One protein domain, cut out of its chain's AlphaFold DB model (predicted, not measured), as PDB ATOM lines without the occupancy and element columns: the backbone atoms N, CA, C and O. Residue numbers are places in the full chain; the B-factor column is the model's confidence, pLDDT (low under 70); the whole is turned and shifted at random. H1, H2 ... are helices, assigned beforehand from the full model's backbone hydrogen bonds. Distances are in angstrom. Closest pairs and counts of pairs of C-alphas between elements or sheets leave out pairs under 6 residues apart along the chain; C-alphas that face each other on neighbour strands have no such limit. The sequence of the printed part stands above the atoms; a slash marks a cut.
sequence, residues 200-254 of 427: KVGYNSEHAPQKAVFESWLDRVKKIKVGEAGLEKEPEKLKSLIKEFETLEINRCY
ATOM      1  N   LYS A 200     212.491 198.711 281.808       34.59
ATOM      2  CA  LYS A 200     211.995 199.523 282.935       34.59
ATOM      3  C   LYS A 200     210.477 199.707 282.968       34.59
ATOM      4  O   LYS A 200     209.953 200.150 283.986       34.59
ATOM      5  N   VAL A 201     209.771 199.403 281.882       38.03
ATOM      6  CA  VAL A 201     208.309 199.354 281.887       38.03
ATOM      7  C   VAL A 201     207.979 197.928 282.278       38.03
ATOM      8  O   VAL A 201     208.065 197.010 281.467       38.03
ATOM      9  N   GLY A 202     207.722 197.736 283.571       39.00
ATOM     10  CA  GLY A 202     207.292 196.449 284.098       39.00
ATOM     11  C   GLY A 202     206.120 195.901 283.288       39.00
ATOM     12  O   GLY A 202     205.423 196.644 282.598       39.00
ATOM     13  N   TYR A 203     205.903 194.600 283.412       42.28
ATOM     14  CA  TYR A 203     204.843 193.794 282.805       42.28
ATOM     15  C   TYR A 203     203.389 194.318 283.036       42.28
ATOM     16  O   TYR A 203     202.441 193.563 282.897       42.28
ATOM     17  N   ASN A 204     203.140 195.583 283.381       37.44
ATOM     18  CA  ASN A 204     201.872 196.130 283.872       37.44
ATOM     19  C   ASN A 204     201.181 197.103 282.896       37.44
ATOM     20  O   ASN A 204     200.456 197.988 283.340       37.44
ATOM     21  N   SER A 205     201.375 196.972 281.581       37.44
ATOM     22  CA  SER A 205     200.549 197.682 280.591       37.44
ATOM     23  C   SER A 205     199.577 196.710 279.926       37.44
ATOM     24  O   SER A 205     200.003 195.676 279.411       37.44
ATOM     25  N   GLU A 206     198.296 197.064 279.903       39.22
ATOM     26  CA  GLU A 206     197.128 196.255 279.511       39.22
ATOM     27  C   GLU A 206     197.135 195.688 278.073       39.22
ATOM     28  O   GLU A 206     196.138 195.113 277.646       39.22
ATOM     29  N   HIS A 207     198.209 195.836 277.290       44.66
ATOM     30  CA  HIS A 207     198.275 195.477 275.863       44.66
ATOM     31  C   HIS A 207     199.513 194.635 275.492       44.66
ATOM     32  O   HIS A 207     200.009 194.736 274.381       44.66
ATOM     33  N   ALA A 208     200.061 193.810 276.390       56.84
ATOM     34  CA  ALA A 208     201.206 192.951 276.055       56.84
ATOM     35  C   ALA A 208     200.757 191.512 275.714       56.84
ATOM     36  O   ALA A 208     200.759 190.659 276.607       56.84
ATOM     37  N   PRO A 209     200.414 191.172 274.453       63.41
ATOM     38  CA  PRO A 209     200.081 189.795 274.075       63.41
ATOM     39  C   PRO A 209     201.216 188.817 274.398       63.41
ATOM     40  O   PRO A 209     200.955 187.682 274.782       63.41
ATOM     41  N   GLN A 210     202.474 189.274 274.368       71.31
ATOM     42  CA  GLN A 210     203.625 188.487 274.823       71.31
ATOM     43  C   GLN A 210     203.532 188.074 276.296       71.31
ATOM     44  O   GLN A 210     203.843 186.932 276.618       71.31
ATOM     45  N   LYS A 211     203.061 188.966 277.179       73.50
ATOM     46  CA  LYS A 211     202.854 188.659 278.598       73.50
ATOM     47  C   LYS A 211     201.780 187.595 278.766       73.50
ATOM     48  O   LYS A 211     202.032 186.603 279.432       73.50
ATOM     49  N   ALA A 212     200.619 187.771 278.138       77.12
ATOM     50  CA  ALA A 212     199.516 186.819 278.267       77.12
ATOM     51  C   ALA A 212     199.907 185.420 277.755       77.12
ATOM     52  O   ALA A 212     199.588 184.404 278.374       77.12
ATOM     53  N   VAL A 213     200.652 185.357 276.646       82.50
ATOM     54  CA  VAL A 213     201.164 184.092 276.099       82.50
ATOM     55  C   VAL A 213     202.245 183.492 277.005       82.50
ATOM     56  O   VAL A 213     202.231 182.283 277.229       82.50
ATOM     57  N   PHE A 214     203.136 184.309 277.575       83.50
ATOM     58  CA  PHE A 214     204.139 183.865 278.549       83.50
ATOM     59  C   PHE A 214     203.495 183.298 279.817       83.50
ATOM     60  O   PHE A 214     203.835 182.204 280.249       83.50
ATOM     61  N   GLU A 215     202.514 183.999 280.369       84.25
ATOM     62  CA  GLU A 215     201.736 183.592 281.537       84.25
ATOM     63  C   GLU A 215     200.975 182.284 281.299       84.25
ATOM     64  O   GLU A 215     201.056 181.355 282.105       84.25
ATOM     65  N   SER A 216     200.309 182.162 280.149       85.56
ATOM     66  CA  SER A 216     199.655 180.918 279.736       85.56
ATOM     67  C   SER A 216     200.655 179.773 279.549       85.56
ATOM     68  O   SER A 216     200.364 178.626 279.897       85.56
ATOM     69  N   TRP A 217     201.847 180.054 279.017       88.75
ATOM     70  CA  TRP A 217     202.909 179.062 278.871       88.75
ATOM     71  C   TRP A 217     203.467 178.606 280.224       88.75
ATOM     72  O   TRP A 217     203.640 177.401 280.426       88.75
ATOM     73  N   LEU A 218     203.684 179.529 281.165       88.00
ATOM     74  CA  LEU A 218     204.107 179.205 282.527       88.00
ATOM     75  C   LEU A 218     203.113 178.251 283.198       88.00
ATOM     76  O   LEU A 218     203.525 177.214 283.715       88.00
ATOM     77  N   ASP A 219     201.814 178.530 283.112       87.44
ATOM     78  CA  ASP A 219     200.794 177.673 283.722       87.44
ATOM     79  C   ASP A 219     200.665 176.326 282.988       87.44
ATOM     80  O   ASP A 219     200.753 175.248 283.582       87.44
ATOM     81  N   ARG A 220     200.544 176.346 281.656       89.44
ATOM     82  CA  ARG A 220     200.303 175.133 280.860       89.44
ATOM     83  C   ARG A 220     201.505 174.192 280.828       89.44
ATOM     84  O   ARG A 220     201.312 172.979 280.966       89.44
ATOM     85  N   VAL A 221     202.709 174.726 280.619       88.50
ATOM     86  CA  VAL A 221     203.935 173.949 280.359       88.50
ATOM     87  C   VAL A 221     204.789 173.822 281.612       88.50
ATOM     88  O   VAL A 221     205.226 172.720 281.933       88.50
ATOM     89  N   LYS A 222     205.010 174.922 282.338       88.00
ATOM     90  CA  LYS A 222     205.858 174.917 283.542       88.00
ATOM     91  C   LYS A 222     205.098 174.583 284.821       88.00
ATOM     92  O   LYS A 222     205.744 174.303 285.824       88.00
ATOM     93  N   LYS A 223     203.759 174.554 284.769       87.88
ATOM     94  CA  LYS A 223     202.872 174.364 285.932       87.88
ATOM     95  C   LYS A 223     203.107 175.416 287.018       87.88
ATOM     96  O   LYS A 223     202.958 175.137 288.201       87.88
ATOM     97  N   ILE A 224     203.492 176.615 286.589       83.88
ATOM     98  CA  ILE A 224     203.754 177.777 287.429       83.88
ATOM     99  C   ILE A 224     202.578 178.734 287.267       83.88
ATOM    100  O   ILE A 224     202.357 179.259 286.175       83.88
ATOM    101  N   LYS A 225     201.846 178.994 288.352       79.25
ATOM    102  CA  LYS A 225     200.754 179.970 288.323       79.25
ATOM    103  C   LYS A 225     201.291 181.389 288.461       79.25
ATOM    104  O   LYS A 225     202.140 181.684 289.303       79.25
ATOM    105  N   VAL A 226     200.752 182.282 287.641       67.06
ATOM    106  CA  VAL A 226     201.041 183.717 287.702       67.06
ATOM    107  C   VAL A 226     200.612 184.259 289.066       67.06
ATOM    108  O   VAL A 226     199.482 184.032 289.493       67.06
ATOM    109  N   GLY A 227     201.512 184.965 289.755       63.28
ATOM    110  CA  GLY A 227     201.260 185.512 291.093       63.28
ATOM    111  C   GLY A 227     201.719 184.626 292.257       63.28
ATOM    112  O   GLY A 227     201.560 185.022 293.412       63.28
ATOM    113  N   GLU A 228     202.339 183.466 292.007       57.03
ATOM    114  CA  GLU A 228     203.116 182.799 293.053       57.03
ATOM    115  C   GLU A 228     204.286 183.701 293.470       57.03
ATOM    116  O   GLU A 228     205.196 183.975 292.685       57.03
ATOM    117  N   ALA A 229     204.292 184.125 294.738       52.97
ATOM    118  CA  ALA A 229     205.285 185.025 295.339       52.97
ATOM    119  C   ALA A 229     206.747 184.513 295.295       52.97
ATOM    120  O   ALA A 229     207.630 185.134 295.887       52.97
ATOM    121  N   GLY A 230     207.003 183.366 294.657       57.34
ATOM    122  CA  GLY A 230     208.312 182.741 294.491       57.34
ATOM    123  C   GLY A 230     209.087 183.207 293.254       57.34
ATOM    124  O   GLY A 230     210.293 183.397 293.363       57.34
ATOM    125  N   LEU A 231     208.444 183.461 292.102       65.06
ATOM    126  CA  LEU A 231     209.194 183.800 290.873       65.06
ATOM    127  C   LEU A 231     209.861 185.172 290.929       65.06
ATOM    128  O   LEU A 231     210.982 185.327 290.456       65.06
ATOM    129  N   GLU A 232     209.199 186.152 291.540       65.81
ATOM    130  CA  GLU A 232     209.766 187.491 291.731       65.81
ATOM    131  C   GLU A 232     210.953 187.481 292.709       65.81
ATOM    132  O   GLU A 232     211.807 188.365 292.665       65.81
ATOM    133  N   LYS A 233     211.040 186.452 293.563       69.50
ATOM    134  CA  LYS A 233     212.144 186.241 294.510       69.50
ATOM    135  C   LYS A 233     213.305 185.437 293.913       69.50
ATOM    136  O   LYS A 233     214.361 185.363 294.535       69.50
ATOM    137  N   GLU A 234     213.145 184.872 292.712       78.06
ATOM    138  CA  GLU A 234     214.144 184.055 292.008       78.06
ATOM    139  C   GLU A 234     214.496 184.658 290.623       78.06
ATOM    140  O   GLU A 234     214.137 184.100 289.579       78.06
ATOM    141  N   PRO A 235     215.229 185.788 290.562       79.44
ATOM    142  CA  PRO A 235     215.449 186.536 289.317       79.44
ATOM    143  C   PRO A 235     216.190 185.739 288.228       79.44
ATOM    144  O   PRO A 235     215.879 185.868 287.044       79.44
ATOM    145  N   GLU A 236     217.130 184.868 288.606       84.31
ATOM    146  CA  GLU A 236     217.863 184.020 287.651       84.31
ATOM    147  C   GLU A 236     216.961 182.963 286.998       84.31
ATOM    148  O   GLU A 236     217.078 182.674 285.804       84.31
ATOM    149  N   LYS A 237     216.001 182.424 287.754       83.81
ATOM    150  CA  LYS A 237     215.025 181.459 287.246       83.81
ATOM    151  C   LYS A 237     214.059 182.127 286.276       83.81
ATOM    152  O   LYS A 237     213.821 181.587 285.198       83.81
ATOM    153  N   LEU A 238     213.571 183.324 286.611       82.06
ATOM    154  CA  LEU A 238     212.741 184.124 285.708       82.06
ATOM    155  C   LEU A 238     213.479 184.427 284.396       82.06
ATOM    156  O   LEU A 238     212.920 184.242 283.320       82.06
ATOM    157  N   LYS A 239     214.755 184.817 284.469       85.00
ATOM    158  CA  LYS A 239     215.584 185.080 283.286       85.00
ATOM    159  C   LYS A 239     215.766 183.840 282.404       85.00
ATOM    160  O   LYS A 239     215.679 183.943 281.181       85.00
ATOM    161  N   SER A 240     215.990 182.674 283.010       87.25
ATOM    162  CA  SER A 240     216.071 181.399 282.287       87.25
ATOM    163  C   SER A 240     214.750 181.057 281.586       87.25
ATOM    164  O   SER A 240     214.748 180.721 280.403       87.25
ATOM    165  N   LEU A 241     213.621 181.231 282.281       86.31
ATOM    166  CA  LEU A 241     212.281 180.998 281.733       86.31
ATOM    167  C   LEU A 241     211.941 181.953 280.586       86.31
ATOM    168  O   LEU A 241     211.364 181.518 279.594       86.31
ATOM    169  N   ILE A 242     212.330 183.227 280.685       84.75
ATOM    170  CA  ILE A 242     212.175 184.198 279.595       84.75
ATOM    171  C   ILE A 242     212.986 183.754 278.377       84.75
ATOM    172  O   ILE A 242     212.446 183.708 277.279       84.75
ATOM    173  N   LYS A 243     214.249 183.354 278.556       86.44
ATOM    174  CA  LYS A 243     215.087 182.884 277.443       86.44
ATOM    175  C   LYS A 243     214.512 181.633 276.775       86.44
ATOM    176  O   LYS A 243     214.561 181.487 275.553       86.44
ATOM    177  N   GLU A 244     213.974 180.718 277.574       88.75
ATOM    178  CA  GLU A 244     213.303 179.527 277.066       88.75
ATOM    179  C   GLU A 244     212.042 179.896 276.270       88.75
ATOM    180  O   GLU A 244     211.859 179.423 275.149       88.75
ATOM    181  N   PHE A 245     211.220 180.802 276.796       86.62
ATOM    182  CA  PHE A 245     210.044 181.324 276.104       86.62
ATOM    183  C   PHE A 245     210.399 182.028 274.786       86.62
ATOM    184  O   PHE A 245     209.789 181.755 273.752       86.62
ATOM    185  N   GLU A 246     211.425 182.882 274.800       85.31
ATOM    186  CA  GLU A 246     211.959 183.566 273.619       85.31
ATOM    187  C   GLU A 246     212.430 182.586 272.539       85.31
ATOM    188  O   GLU A 246     212.404 182.906 271.354       85.31
ATOM    189  N   THR A 247     212.834 181.378 272.930       86.12
ATOM    190  CA  THR A 247     213.280 180.345 271.991       86.12
ATOM    191  C   THR A 247     212.114 179.518 271.447       86.12
ATOM    192  O   THR A 247     212.114 179.160 270.270       86.12
ATOM    193  N   LEU A 248     211.127 179.188 272.286       86.75
ATOM    194  CA  LEU A 248     210.115 178.174 271.967       86.75
ATOM    195  C   LEU A 248     208.748 178.743 271.574       86.75
ATOM    196  O   LEU A 248     208.038 178.133 270.779       86.75
ATOM    197  N   GLU A 249     208.357 179.884 272.136       84.88
ATOM    198  CA  GLU A 249     206.962 180.342 272.120       84.88
ATOM    199  C   GLU A 249     206.789 181.762 271.568       84.88
ATOM    200  O   GLU A 249     205.678 182.125 271.183       84.88
ATOM    201  N   ILE A 250     207.865 182.552 271.444       85.25
ATOM    202  CA  ILE A 250     207.785 183.948 270.970       85.25
ATOM    203  C   ILE A 250     207.112 184.084 269.602       85.25
ATOM    204  O   ILE A 250     206.410 185.059 269.350       85.25
ATOM    205  N   ASN A 251     207.249 183.074 268.739       86.38
ATOM    206  CA  ASN A 251     206.633 183.050 267.411       86.38
ATOM    207  C   ASN A 251     205.102 182.912 267.447       86.38
ATOM    208  O   ASN A 251     204.462 183.019 266.406       86.38
ATOM    209  N   ARG A 252     204.492 182.692 268.621       85.12
ATOM    210  CA  ARG A 252     203.037 182.783 268.826       85.12
ATOM    211  C   ARG A 252     202.562 184.207 269.129       85.12
ATOM    212  O   ARG A 252     201.359 184.459 269.102       85.12
ATOM    213  N   CYS A 253     203.487 185.121 269.409       86.81
ATOM    214  CA  CYS A 253     203.218 186.512 269.753       86.81
ATOM    215  C   CYS A 253     203.349 187.398 268.513       86.81
ATOM    216  O   CYS A 253     204.332 188.119 268.338       86.81
ATOM    217  N   TYR A 254     202.364 187.311 267.628       88.19
ATOM    218  CA  TYR A 254     202.327 188.052 266.371       88.19
ATOM    219  C   TYR A 254     201.152 189.025 266.307       88.19
ATOM    220  O   TYR A 254     200.189 188.898 267.065       88.19
TER     221      TYR A 254
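This is residues 200 to 254 of the 427 residues of a protein of viral metagenome (UniProt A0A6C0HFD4). Two helices of equal residue count, H1 and then H2, cross nearly at right angles with a small gap between them, and a long loop, residues 223 to 234, joins them. Residues 200 to 208 form a tail before H1, and residues 231 to 237 stick out. The printed part has 55 residues, no named strand, and is all helix by class. It is compact, with a radius of gyration of the C-alphas of 11.0 A and spans of 30 by 23 by 18 A.

H1, residues 209 to 222, and H2, residues 235 to 248, are close but not clearly touching. Their closest C-alphas, those of Phe 214 and Phe 245, are 6.9 A apart. Their lines are about perpendicular, at 79 degrees. In H1 and H2 every O i to N i+4 pair is within hydrogen-bond range.

H1 begins at C-alpha 209 (200.081, 189.795, 274.075) and measures 18.6 A from first to last C-alpha. H2 measures 20.0 A and ends at C-alpha 248 (210.115, 178.174, 271.967).

The C-alphas farthest apart, those of Lys 233 and Tyr 254, are 29.9 A apart. The printed part has no cut, and the link from H1 to H2 is long. The model's pLDDT is under 70 at residues 200 to 209 and 226 to 233.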